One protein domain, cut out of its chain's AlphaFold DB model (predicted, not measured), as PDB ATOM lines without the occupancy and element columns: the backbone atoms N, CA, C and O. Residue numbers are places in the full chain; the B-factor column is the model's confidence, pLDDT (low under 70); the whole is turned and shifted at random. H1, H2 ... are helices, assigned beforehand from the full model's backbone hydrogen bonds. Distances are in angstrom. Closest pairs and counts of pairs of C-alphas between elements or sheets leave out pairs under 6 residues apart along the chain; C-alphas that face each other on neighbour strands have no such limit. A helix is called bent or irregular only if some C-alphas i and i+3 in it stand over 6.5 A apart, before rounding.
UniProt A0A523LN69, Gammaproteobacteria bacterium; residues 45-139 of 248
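Overview. This is residues 45 to 139 of the 248 residues of a protein of Gammaproteobacteria bacterium (UniProt A0A523LN69). Helices H2, H3, H4 and H5 follow one another end to end in a loose, open spiral, each meeting the next at a corner. At one end the kinked H1 folds back beside H2 as a helical hairpin, and at the other end residues 128 to 139 stick out. The printed part has 95 residues with five named helices, H1 to H5 in chain order, and no named strand; its class is all helix. It is loose, with a radius of gyration of the C-alphas of 16.7 A, and elongated, spanning 48 by 30 by 30 A.

Along the chain. Find C-alpha 67 at (38.894, 29.152, 20.465); from there H2, residues 67 to 82, runs 22.4 A. Before it, H1, residues 49 to 64, begins at C-alpha 49 (26.852, 25.854, 4.720) and measures 20.4 A. It is irregular: C-alphas 60 and 63 are 8.0 A apart, and it has a kink of 95 degrees near residue 57. H3 is residues 85 to 100, 22.7 A; H4 is residues 103 to 117, 20.9 A. H5, residues 121 to 136, runs 22.9 A to C-alpha 136 at (54.419, 51.949, -8.070).

Arrangement. Look first at the hairpin: H1 and H2 touch, closest at the C-alphas of Gln 51 and Ala 77, 5.2 A, at a shallow tilt of 11 degrees, opposite ways. H2 and H3 are close but not clearly touching, closest at the C-alphas of Trp 80 and Arg 88, 7.1 A, at a steep tilt of 50 degrees. H3 and H4 are likewise close but not clearly touching, closest at the C-alphas of Trp 98 and Arg 106, 7.5 A. So are H4 and H5, closest at the C-alphas of Phe 116 and Gln 124, 6.6 A. H2 and H5 are apart. Every O i to N i+4 pair is within hydrogen-bond range in H2, H3, H4 and H5; H1 has 5 of 12, and 8 of 13 O i to N i+3 pairs.

Size, cuts and confidence. The C-alphas farthest apart, Ser 45 and Ser 138, are 49.5 A apart. The printed part has no cut, and its four links are tight. Mean pLDDT of the printed part is 86.8; residues 121 to 122 are under 70.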
ATOM      1  N   SER A  45      28.161  24.228  14.142       87.88
ATOM      2  CA  SER A  45      26.783  24.537  13.745       87.88
ATOM      3  C   SER A  45      26.510  26.016  13.464       87.88
ATOM      4  O   SER A  45      25.555  26.312  12.753       87.88
ATOM      5  N   GLU A  46      27.322  26.936  13.989       87.69
ATOM      6  CA  GLU A  46      27.191  28.380  13.732       87.69
ATOM      7  C   GLU A  46      27.751  28.788  12.363       87.69
ATOM      8  O   GLU A  46      27.425  29.859  11.849       87.69
ATOM      9  N   LEU A  47      28.575  27.935  11.749       91.00
ATOM     10  CA  LEU A  47      29.139  28.178  10.426       91.00
ATOM     11  C   LEU A  47      28.061  28.045   9.338       91.00
ATOM     12  O   LEU A  47      27.262  27.107   9.336       91.00
ATOM     13  N   SER A  48      28.074  28.943   8.348       91.81
ATOM     14  CA  SER A  48      27.206  28.819   7.167       91.81
ATOM     15  C   SER A  48      27.534  27.547   6.376       91.81
ATOM     16  O   SER A  48      28.652  27.033   6.441       91.81
ATOM     17  N   ARG A  49      26.602  27.050   5.552       93.19
ATOM     18  CA  ARG A  49      26.852  25.854   4.720       93.19
ATOM     19  C   ARG A  49      28.069  26.015   3.807       93.19
ATOM     20  O   ARG A  49      28.834  25.075   3.614       93.19
ATOM     21  N   GLU A  50      28.277  27.212   3.268       90.56
ATOM     22  CA  GLU A  50      29.435  27.547   2.442       90.56
ATOM     23  C   GLU A  50      30.730  27.553   3.264       90.56
ATOM     24  O   GLU A  50      31.753  27.049   2.799       90.56
ATOM     25  N   GLN A  51      30.692  28.075   4.494       90.81
ATOM     26  CA  GLN A  51      31.834  28.044   5.411       90.81
ATOM     27  C   GLN A  51      32.178  26.609   5.828       90.81
ATOM     28  O   GLN A  51      33.345  26.229   5.769       90.81
ATOM     29  N   GLN A  52      31.177  25.794   6.170       93.25
ATOM     30  CA  GLN A  52      31.347  24.375   6.493       93.25
ATOM     31  C   GLN A  52      31.954  23.598   5.321       93.25
ATOM     32  O   GLN A  52      32.839  22.775   5.530       93.25
ATOM     33  N   ALA A  53      31.548  23.887   4.079       92.50
ATOM     34  CA  ALA A  53      32.132  23.254   2.895       92.50
ATOM     35  C   ALA A  53      33.623  23.598   2.721       92.50
ATOM     36  O   ALA A  53      34.422  22.733   2.368       92.50
ATOM     37  N   ILE A  54      34.015  24.846   2.996       89.12
ATOM     38  CA  ILE A  54      35.420  25.290   2.937       89.12
ATOM     39  C   ILE A  54      36.240  24.669   4.072       89.12
ATOM     40  O   ILE A  54      37.392  24.283   3.875       89.12
ATOM     41  N   LEU A  55      35.650  24.583   5.263       93.94
ATOM     42  CA  LEU A  55      36.305  24.097   6.473       93.94
ATOM     43  C   LEU A  55      36.140  22.591   6.686       93.94
ATOM     44  O   LEU A  55      36.625  22.092   7.695       93.94
ATOM     45  N   ALA A  56      35.533  21.860   5.746       93.38
ATOM     46  CA  ALA A  56      35.255  20.426   5.854       93.38
ATOM     47  C   ALA A  56      36.445  19.578   6.355       93.38
ATOM     48  O   ALA A  56      36.219  18.705   7.192       93.38
ATOM     49  N   PRO A  57      37.716  19.846   5.969       92.00
ATOM     50  CA  PRO A  57      38.866  19.112   6.508       92.00
ATOM     51  C   PRO A  57      39.087  19.246   8.025       92.00
ATOM     52  O   PRO A  57      39.864  18.484   8.591       92.00
ATOM     53  N   TYR A  58      38.459  20.227   8.677       92.06
ATOM     54  CA  TYR A  58      38.549  20.474  10.116       92.06
ATOM     55  C   TYR A  58      37.345  19.941  10.901       92.06
ATOM     56  O   TYR A  58      37.385  20.034  12.123       92.06
ATOM     57  N   HIS A  59      36.319  19.388  10.239       91.75
ATOM     58  CA  HIS A  59      35.061  18.952  10.861       91.75
ATOM     59  C   HIS A  59      35.286  18.079  12.106       91.75
ATOM     60  O   HIS A  59      34.932  18.475  13.213       91.75
ATOM     61  N   ASP A  60      35.962  16.939  11.942       92.81
ATOM     62  CA  ASP A  60      36.099  15.922  12.998       92.81
ATOM     63  C   ASP A  60      36.917  16.396  14.209       92.81
ATOM     64  O   ASP A  60      36.834  15.821  15.290       92.81
ATOM     65  N   GLY A  61      37.736  17.435  14.029       91.88
ATOM     66  CA  GLY A  61      38.597  17.990  15.070       91.88
ATOM     67  C   GLY A  61      38.184  19.378  15.536       91.88
ATOM     68  O   GLY A  61      38.915  19.961  16.338       91.88
ATOM     69  N   TRP A  62      37.077  19.932  15.036       92.94
ATOM     70  CA  TRP A  62      36.747  21.346  15.208       92.94
ATOM     71  C   TRP A  62      36.670  21.738  16.681       92.94
ATOM     72  O   TRP A  62      37.366  22.661  17.101       92.94
ATOM     73  N   ASP A  63      35.931  20.969  17.479       90.69
ATOM     74  CA  ASP A  63      35.713  21.239  18.906       90.69
ATOM     75  C   ASP A  63      36.983  21.071  19.759       90.69
ATOM     76  O   ASP A  63      37.051  21.555  20.884       90.69
ATOM     77  N   SER A  64      38.021  20.421  19.220       91.19
ATOM     78  CA  SER A  64      39.331  20.291  19.877       91.19
ATOM     79  C   SER A  64      40.285  21.453  19.576       91.19
ATOM     80  O   SER A  64      41.364  21.548  20.168       91.19
ATOM     81  N   LEU A  65      39.931  22.331  18.631       90.06
ATOM     82  CA  LEU A  65      40.744  23.491  18.287       90.06
ATOM     83  C   LEU A  65      40.627  24.571  19.378       90.06
ATOM     84  O   LEU A  65      39.534  24.827  19.873       90.06
ATOM     85  N   PRO A  66      41.725  25.276  19.708       91.44
ATOM     86  CA  PRO A  66      41.657  26.473  20.540       91.44
ATOM     87  C   PRO A  66      40.663  27.503  19.981       91.44
ATOM     88  O   PRO A  66      40.589  27.686  18.762       91.44
ATOM     89  N   ALA A  67      39.939  28.201  20.858       86.38
ATOM     90  CA  ALA A  67      38.894  29.152  20.465       86.38
ATOM     91  C   ALA A  67      39.412  30.256  19.522       86.38
ATOM     92  O   ALA A  67      38.746  30.611  18.550       86.38
ATOM     93  N   ASP A  68      40.641  30.743  19.733       81.94
ATOM     94  CA  ASP A  68      41.284  31.714  18.840       81.94
ATOM     95  C   ASP A  68      41.501  31.139  17.433       81.94
ATOM     96  O   ASP A  68      41.353  31.834  16.429       81.94
ATOM     97  N   LYS A  69      41.820  29.847  17.334       85.50
ATOM     98  CA  LYS A  69      42.010  29.161  16.058       85.50
ATOM     99  C   LYS A  69      40.682  28.896  15.352       85.50
ATOM    100  O   LYS A  69      40.633  29.059  14.133       85.50
ATOM    101  N   GLN A  70      39.630  28.531  16.086       89.75
ATOM    102  CA  GLN A  70      38.275  28.378  15.541       89.75
ATOM    103  C   GLN A  70      37.778  29.698  14.947       89.75
ATOM    104  O   GLN A  70      37.468  29.747  13.756       89.75
ATOM    105  N   ALA A  71      37.834  30.785  15.726       87.25
ATOM    106  CA  ALA A  71      37.471  32.123  15.265       87.25
ATOM    107  C   ALA A  71      38.274  32.515  14.016       87.25
ATOM    108  O   ALA A  71      37.727  32.998  13.026       87.25
ATOM    109  N   ARG A  72      39.582  32.209  14.001       82.38
ATOM    110  CA  ARG A  72      40.433  32.526  12.849       82.38
ATOM    111  C   ARG A  72      40.072  31.797  11.564       82.38
ATOM    112  O   ARG A  72      40.194  32.373  10.480       82.38
ATOM    113  N   LEU A  73      39.676  30.536  11.677       88.00
ATOM    114  CA  LEU A  73      39.232  29.730  10.546       88.00
ATOM    115  C   LEU A  73      37.850  30.176  10.058       88.00
ATOM    116  O   LEU A  73      37.668  30.320   8.849       88.00
ATOM    117  N   ALA A  74      36.925  30.455  10.980       89.19
ATOM    118  CA  ALA A  74      35.580  30.937  10.678       89.19
ATOM    119  C   ALA A  74      35.612  32.271   9.911       89.19
ATOM    120  O   ALA A  74      35.077  32.363   8.806       89.19
ATOM    121  N   ASP A  75      36.344  33.267  10.417       87.50
ATOM    122  CA  ASP A  75      36.509  34.577   9.771       87.50
ATOM    123  C   ASP A  75      37.194  34.476   8.400       87.50
ATOM    124  O   ASP A  75      36.856  35.194   7.450       87.50
ATOM    125  N   GLY A  76      38.166  33.566   8.273       86.56
ATOM    126  CA  GLY A  76      38.825  33.272   7.005       86.56
ATOM    127  C   GLY A  76      37.854  32.710   5.967       86.56
ATOM    128  O   GLY A  76      37.846  33.163   4.819       86.56
ATOM    129  N   ALA A  77      37.004  31.765   6.376       89.44
ATOM    130  CA  ALA A  77      35.973  31.188   5.525       89.44
ATOM    131  C   ALA A  77      34.901  32.223   5.153       89.44
ATOM    132  O   ALA A  77      34.544  32.330   3.981       89.44
ATOM    133  N   ALA A  78      34.452  33.050   6.103       89.25
ATOM    134  CA  ALA A  78      33.528  34.155   5.845       89.25
ATOM    135  C   ALA A  78      34.090  35.131   4.800       89.25
ATOM    136  O   ALA A  78      33.425  35.451   3.814       89.25
ATOM    137  N   SER A  79      35.352  35.534   4.968       87.19
ATOM    138  CA  SER A  79      36.047  36.415   4.027       87.19
ATOM    139  C   SER A  79      36.145  35.787   2.637       87.19
ATOM    140  O   SER A  79      35.901  36.457   1.637       87.19
ATOM    141  N   TRP A  80      36.455  34.490   2.553       88.00
ATOM    142  CA  TRP A  80      36.504  33.767   1.284       88.00
ATOM    143  C   TRP A  80      35.142  33.734   0.581       88.00
ATOM    144  O   TRP A  80      35.058  34.000  -0.620       88.00
ATOM    145  N   VAL A  81      34.067  33.455   1.324       89.88
ATOM    146  CA  VAL A  81      32.689  33.456   0.804       89.88
ATOM    147  C   VAL A  81      32.265  34.856   0.344       89.88
ATOM    148  O   VAL A  81      31.567  34.976  -0.658       89.88
ATOM    149  N   ALA A  82      32.738  35.922   0.985       90.19
ATOM    150  CA  ALA A  82      32.440  37.293   0.568       90.19
ATOM    151  C   ALA A  82      33.250  37.775  -0.658       90.19
ATOM    152  O   ALA A  82      32.851  38.734  -1.313       90.19
ATOM    153  N   MET A  83      34.379  37.134  -0.988       89.06
ATOM    154  CA  MET A  83      35.252  37.565  -2.091       89.06
ATOM    155  C   MET A  83      34.637  37.348  -3.474       89.06
ATOM    156  O   MET A  83      33.994  36.326  -3.737       89.06
ATOM    157  N   ALA A  84      34.939  38.268  -4.394       93.00
ATOM    158  CA  ALA A  84      34.565  38.134  -5.795       93.00
ATOM    159  C   ALA A  84      35.310  36.958  -6.469       93.00
ATOM    160  O   ALA A  84      36.443  36.643  -6.085       93.00
ATOM    161  N   PRO A  85      34.738  36.321  -7.511       91.50
ATOM    162  CA  PRO A  85      35.359  35.172  -8.179       91.50
ATOM    163  C   PRO A  85      36.801  35.419  -8.661       91.50
ATOM    164  O   PRO A  85      37.669  34.571  -8.454       91.50
ATOM    165  N   ASP A  86      37.085  36.598  -9.219       90.75
ATOM    166  CA  ASP A  86      38.424  36.966  -9.708       90.75
ATOM    167  C   ASP A  86      39.455  37.100  -8.570       90.75
ATOM    168  O   ASP A  86      40.639  36.761  -8.718       90.75
ATOM    169  N   GLU A  87      39.010  37.573  -7.404       86.38
ATOM    170  CA  GLU A  87      39.845  37.675  -6.206       86.38
ATOM    171  C   GLU A  87      40.157  36.289  -5.648       86.38
ATOM    172  O   GLU A  87      41.323  35.996  -5.363       86.38
ATOM    173  N   ARG A  88      39.148  35.405  -5.586       88.75
ATOM    174  CA  ARG A  88      39.336  33.998  -5.206       88.75
ATOM    175  C   ARG A  88      40.316  33.304  -6.143       88.75
ATOM    176  O   ARG A  88      41.250  32.669  -5.668       88.75
ATOM    177  N   GLN A  89      40.182  33.479  -7.459       90.88
ATOM    178  CA  GLN A  89      41.109  32.890  -8.431       90.88
ATOM    179  C   GLN A  89      42.548  33.383  -8.214       90.88
ATOM    180  O   GLN A  89      43.503  32.601  -8.250       90.88
ATOM    181  N   THR A  90      42.713  34.683  -7.964       87.00
ATOM    182  CA  THR A  90      44.026  35.272  -7.682       87.00
ATOM    183  C   THR A  90      44.632  34.707  -6.401       87.00
ATOM    184  O   THR A  90      45.830  34.417  -6.376       87.00
ATOM    185  N   LEU A  91      43.827  34.530  -5.354       84.31
ATOM    186  CA  LEU A  91      44.260  33.924  -4.102       84.31
ATOM    187  C   LEU A  91      44.620  32.451  -4.248       84.31
ATOM    188  O   LEU A  91      45.689  32.066  -3.783       84.31
ATOM    189  N   THR A  92      43.782  31.654  -4.916       86.31
ATOM    190  CA  THR A  92      44.058  30.236  -5.173       86.31
ATOM    191  C   THR A  92      45.400  30.084  -5.871       86.31
ATOM    192  O   THR A  92      46.245  29.333  -5.400       86.31
ATOM    193  N   ARG A  93      45.653  30.872  -6.928       91.12
ATOM    194  CA  ARG A  93      46.938  30.844  -7.640       91.12
ATOM    195  C   ARG A  93      48.115  31.156  -6.712       91.12
ATOM    196  O   ARG A  93      49.085  30.410  -6.691       91.12
ATOM    197  N   ARG A  94      48.024  32.224  -5.911       86.12
ATOM    198  CA  ARG A  94      49.083  32.587  -4.948       86.12
ATOM    199  C   ARG A  94      49.295  31.516  -3.882       86.12
ATOM    200  O   ARG A  94      50.419  31.316  -3.435       86.12
ATOM    201  N   PHE A  95      48.224  30.855  -3.453       86.56
ATOM    202  CA  PHE A  95      48.302  29.771  -2.484       86.56
ATOM    203  C   PHE A  95      48.991  28.539  -3.077       86.56
ATOM    204  O   PHE A  95      49.860  27.972  -2.422       86.56
ATOM    205  N   THR A  96      48.686  28.179  -4.325       88.06
ATOM    206  CA  THR A  96      49.399  27.118  -5.052       88.06
ATOM    207  C   THR A  96      50.884  27.453  -5.203       88.06
ATOM    208  O   THR A  96      51.724  26.666  -4.779       88.06
ATOM    209  N   GLU A  97      51.217  28.662  -5.674       86.94
ATOM    210  CA  GLU A  97      52.609  29.141  -5.767       86.94
ATOM    211  C   GLU A  97      53.326  29.058  -4.408       86.94
ATOM    212  O   GLU A  97      54.484  28.657  -4.321       86.94
ATOM    213  N   TRP A  98      52.632  29.406  -3.322       85.94
ATOM    214  CA  TRP A  98      53.152  29.287  -1.963       85.94
ATOM    215  C   TRP A  98      53.401  27.834  -1.546       85.94
ATOM    216  O   TRP A  98      54.415  27.559  -0.902       85.94
ATOM    217  N   GLN A  99      52.497  26.906  -1.873       85.94
ATOM    218  CA  GLN A  99      52.641  25.484  -1.547       85.94
ATOM    219  C   GLN A  99      53.823  24.838  -2.276       85.94
ATOM    220  O   GLN A  99      54.489  23.986  -1.688       85.94
ATOM    221  N   GLU A 100      54.112  25.288  -3.496       93.00
ATOM    222  CA  GLU A 100      55.238  24.831  -4.319       93.00
ATOM    223  C   GLU A 100      56.605  25.328  -3.812       93.00
ATOM    224  O   GLU A 100      57.645  24.785  -4.191       93.00
ATOM    225  N   LEU A 101      56.644  26.327  -2.919       89.62
ATOM    226  CA  LEU A 101      57.907  26.832  -2.378       89.62
ATOM    227  C   LEU A 101      58.648  25.771  -1.534       89.62
ATOM    228  O   LEU A 101      58.046  25.106  -0.675       89.62
ATOM    229  N   PRO A 102      59.991  25.688  -1.645       93.88
ATOM    230  CA  PRO A 102      60.807  24.831  -0.790       93.88
ATOM    231  C   PRO A 102      60.562  25.089   0.702       93.88
ATOM    232  O   PRO A 102      60.357  26.229   1.128       93.88
ATOM    233  N   GLY A 103      60.635  24.038   1.527       90.62
ATOM    234  CA  GLY A 103      60.344  24.117   2.967       90.62
ATOM    235  C   GLY A 103      61.113  25.223   3.702       90.62
ATOM    236  O   GLY A 103      60.517  25.955   4.492       90.62
ATOM    237  N   LEU A 104      62.398  25.408   3.374       88.12
ATOM    238  CA  LEU A 104      63.238  26.471   3.937       88.12
ATOM    239  C   LEU A 104      62.752  27.878   3.560       88.12
ATOM    240  O   LEU A 104      62.710  28.763   4.412       88.12
ATOM    241  N   GLN A 105      62.326  28.089   2.311       82.06
ATOM    242  CA  GLN A 105      61.797  29.387   1.876       82.06
ATOM    243  C   GLN A 105      60.461  29.694   2.555       82.06
ATOM    244  O   GLN A 105      60.250  30.810   3.034       82.06
ATOM    245  N   ARG A 106      59.580  28.691   2.675       87.44
ATOM    246  CA  ARG A 106      58.318  28.835   3.413       87.44
ATOM    247  C   ARG A 106      58.561  29.168   4.884       87.44
ATOM    248  O   ARG A 106      57.871  30.023   5.430       87.44
ATOM    249  N   ALA A 107      59.535  28.522   5.524       87.62
ATOM    250  CA  ALA A 107      59.893  28.800   6.913       87.62
ATOM    251  C   ALA A 107      60.384  30.244   7.101       87.62
ATOM    252  O   ALA A 107      59.902  30.933   7.998       87.62
ATOM    253  N   GLU A 108      61.260  30.729   6.220       84.44
ATOM    254  CA  GLU A 108      61.761  32.107   6.273       84.44
ATOM    255  C   GLU A 108      60.641  33.138   6.069       84.44
ATOM    256  O   GLU A 108      60.564  34.134   6.790       84.44
ATOM    257  N   ILE A 109      59.727  32.899   5.125       84.81
ATOM    258  CA  ILE A 109      58.597  33.809   4.903       84.81
ATOM    259  C   ILE A 109      57.646  33.799   6.108       84.81
ATOM    260  O   ILE A 109      57.232  34.872   6.549       84.81
ATOM    261  N   ARG A 110      57.353  32.629   6.697       85.38
ATOM    262  CA  ARG A 110      56.560  32.543   7.938       85.38
ATOM    263  C   ARG A 110      57.219  33.299   9.088       85.38
ATOM    264  O   ARG A 110      56.530  34.029   9.793       85.38
ATOM    265  N   LYS A 111      58.539  33.168   9.249       88.31
ATOM    266  CA  LYS A 111      59.302  33.889  10.273       88.31
ATOM    267  C   LYS A 111      59.158  35.401  10.105       88.31
ATOM    268  O   LYS A 111      58.750  36.077  11.040       88.31
ATOM    269  N   ARG A 112      59.411  35.925   8.902       84.25
ATOM    270  CA  ARG A 112      59.275  37.365   8.607       84.25
ATOM    271  C   ARG A 112      57.852  37.873   8.789       84.25
ATOM    272  O   ARG A 112      57.657  39.009   9.204       84.25
ATOM    273  N   PHE A 113      56.861  37.052   8.456       84.19
ATOM    274  CA  PHE A 113      55.465  37.396   8.683       84.19
ATOM    275  C   PHE A 113      55.152  37.493  10.179       84.19
ATOM    276  O   PHE A 113      54.540  38.467  10.599       84.19
ATOM    277  N   HIS A 114      55.628  36.545  10.989       82.75
ATOM    278  CA  HIS A 114      55.473  36.604  12.441       82.75
ATOM    279  C   HIS A 114      56.186  37.824  13.046       82.75
ATOM    280  O   HIS A 114      55.588  38.553  13.832       82.75
ATOM    281  N   GLU A 115      57.417  38.114  12.608       82.44
ATOM    282  CA  GLU A 115      58.142  39.337  12.981       82.44
ATOM    283  C   GLU A 115      57.340  40.597  12.625       82.44
ATOM    284  O   GLU A 115      57.266  41.522  13.425       82.44
ATOM    285  N   PHE A 116      56.703  40.627  11.450       81.38
ATOM    286  CA  PHE A 116      55.838  41.728  11.028       81.38
ATOM    287  C   PHE A 116      54.571  41.850  11.885       81.38
ATOM    288  O   PHE A 116      54.197  42.963  12.236       81.38
ATOM    289  N   GLN A 117      53.919  40.738  12.240       77.44
ATOM    290  CA  GLN A 117      52.736  40.752  13.109       77.44
ATOM    291  C   GLN A 117      53.058  41.223  14.531       77.44
ATOM    292  O   GLN A 117      52.211  41.845  15.163       77.44
ATOM    293  N   GLY A 118      54.275  40.959  15.013       78.31
ATOM    294  CA  GLY A 118      54.762  41.465  16.296       78.31
ATOM    295  C   GLY A 118      55.121  42.955  16.292       78.31
ATOM    296  O   GLY A 118      55.408  43.507  17.353       78.31
ATOM    297  N   LEU A 119      55.123  43.623  15.131       75.81
ATOM    298  CA  LEU A 119      55.344  45.067  15.074       75.81
ATOM    299  C   LEU A 119      54.113  45.826  15.601       75.81
ATOM    300  O   LEU A 119      52.984  45.420  15.312       75.81
ATOM    301  N   PRO A 120      54.310  46.976  16.273       78.56
ATOM    302  CA  PRO A 120      53.244  47.943  16.529       78.56
ATOM    303  C   PRO A 120      52.438  48.286  15.262       78.56
ATOM    304  O   PRO A 120      52.951  48.231  14.143       78.56
ATOM    305  N   VAL A 121      51.157  48.634  15.406       66.00
ATOM    306  CA  VAL A 121      50.255  48.849  14.254       66.00
ATOM    307  C   VAL A 121      50.766  49.949  13.312       66.00
ATOM    308  O   VAL A 121      50.698  49.801  12.091       66.00
ATOM    309  N   ASP A 122      51.344  51.025  13.840       64.19
ATOM    310  CA  ASP A 122      51.948  52.111  13.059       64.19
ATOM    311  C   ASP A 122      53.169  51.636  12.259       64.19
ATOM    312  O   ASP A 122      53.329  51.966  11.079       64.19
ATOM    313  N   GLU A 123      54.000  50.794  12.870       71.56
ATOM    314  CA  GLU A 123      55.136  50.138  12.235       71.56
ATOM    315  C   GLU A 123      54.673  49.226  11.092       71.56
ATOM    316  O   GLU A 123      55.198  49.303   9.973       71.56
ATOM    317  N   GLN A 124      53.618  48.438  11.320       75.31
ATOM    318  CA  GLN A 124      52.995  47.620  10.280       75.31
ATOM    319  C   GLN A 124      52.475  48.482   9.124       75.31
ATOM    320  O   GLN A 124      52.776  48.212   7.955       75.31
ATOM    321  N   MET A 125      51.725  49.544   9.424       75.25
ATOM    322  CA  MET A 125      51.170  50.459   8.425       75.25
ATOM    323  C   MET A 125      52.265  51.183   7.643       75.25
ATOM    324  O   MET A 125      52.158  51.362   6.426       75.25
ATOM    325  N   ARG A 126      53.371  51.537   8.300       76.12
ATOM    326  CA  ARG A 126      54.538  52.129   7.651       76.12
ATOM    327  C   ARG A 126      55.191  51.165   6.670       76.12
ATOM    328  O   ARG A 126      55.510  51.567   5.547       76.12
ATOM    329  N   VAL A 127      55.389  49.910   7.066       81.56
ATOM    330  CA  VAL A 127      55.930  48.866   6.184       81.56
ATOM    331  C   VAL A 127      55.006  48.656   4.980       81.56
ATOM    332  O   VAL A 127      55.490  48.683   3.846       81.56
ATOM    333  N   ARG A 128      53.684  48.561   5.194       80.88
ATOM    334  CA  ARG A 128      52.688  48.454   4.111       80.88
ATOM    335  C   ARG A 128      52.762  49.639   3.147       80.88
ATOM    336  O   ARG A 128      52.875  49.438   1.943       80.88
ATOM    337  N   ARG A 129      52.787  50.878   3.651       80.62
ATOM    338  CA  ARG A 129      52.868  52.088   2.813       80.62
ATOM    339  C   ARG A 129      54.148  52.125   1.978       80.62
ATOM    340  O   ARG A 129      54.106  52.442   0.791       80.62
ATOM    341  N   ARG A 130      55.293  51.777   2.576       82.25
ATOM    342  CA  ARG A 130      56.576  51.680   1.857       82.25
ATOM    343  C   ARG A 130      56.524  50.616   0.762       82.25
ATOM    344  O   ARG A 130      57.055  50.844  -0.322       82.25
ATOM    345  N   TYR A 131      55.877  49.484   1.026       85.62
ATOM    346  CA  TYR A 131      55.686  48.428   0.038       85.62
ATOM    347  C   TYR A 131      54.775  48.866  -1.120       85.62
ATOM    348  O   TYR A 131      55.116  48.638  -2.281       85.62
ATOM    349  N   GLU A 132      53.676  49.567  -0.836       84.56
ATOM    350  CA  GLU A 132      52.810  50.122  -1.882       84.56
ATOM    351  C   GLU A 132      53.555  51.133  -2.761       84.56
ATOM    352  O   GLU A 132      53.511  51.029  -3.985       84.56
ATOM    353  N   LEU A 133      54.346  52.032  -2.165       84.19
ATOM    354  CA  LEU A 133      55.223  52.933  -2.924       84.19
ATOM    355  C   LEU A 133      56.263  52.168  -3.748       84.19
ATOM    356  O   LEU A 133      56.544  52.526  -4.885       84.19
ATOM    357  N   PHE A 134      56.838  51.095  -3.207       87.94
ATOM    358  CA  PHE A 134      57.776  50.268  -3.959       87.94
ATOM    359  C   PHE A 134      57.118  49.637  -5.192       87.94
ATOM    360  O   PHE A 134      57.755  49.535  -6.239       87.94
ATOM    361  N   LYS A 135      55.846  49.238  -5.101       85.81
ATOM    362  CA  LYS A 135      55.094  48.645  -6.217       85.81
ATOM    363  C   LYS A 135      54.794  49.629  -7.341       85.81
ATOM    364  O   LYS A 135      54.742  49.192  -8.489       85.81
ATOM    365  N   THR A 136      54.633  50.918  -7.040       91.50
ATOM    366  CA  THR A 136      54.419  51.949  -8.070       91.50
ATOM    367  C   THR A 136      55.694  52.280  -8.849       91.50
ATOM    368  O   THR A 136      55.624  52.896  -9.911       91.50
ATOM    369  N   LEU A 137      56.866  51.837  -8.376       92.88
ATOM    370  CA  LEU A 137      58.128  52.029  -9.085       92.88
ATOM    371  C   LEU A 137      58.188  51.217 -10.386       92.88
ATOM    372  O   LEU A 137      57.752  50.059 -10.470       92.88
ATOM    373  N   SER A 138      58.853  51.799 -11.389       95.50
ATOM    374  CA  SER A 138      59.104  51.128 -12.663       95.50
ATOM    375  C   SER A 138      59.827  49.786 -12.455       95.50
ATOM    376  O   SER A 138      60.617  49.638 -11.512       95.50
ATOM    377  N   PRO A 139      59.612  48.779 -13.325       93.50
ATOM    378  CA  PRO A 139      60.288  47.487 -13.202       93.50
ATOM    379  C   PRO A 139      61.816  47.609 -13.131       93.50
ATOM    380  O   PRO A 139      62.447  46.896 -12.350       93.50
TER     381      PRO A 139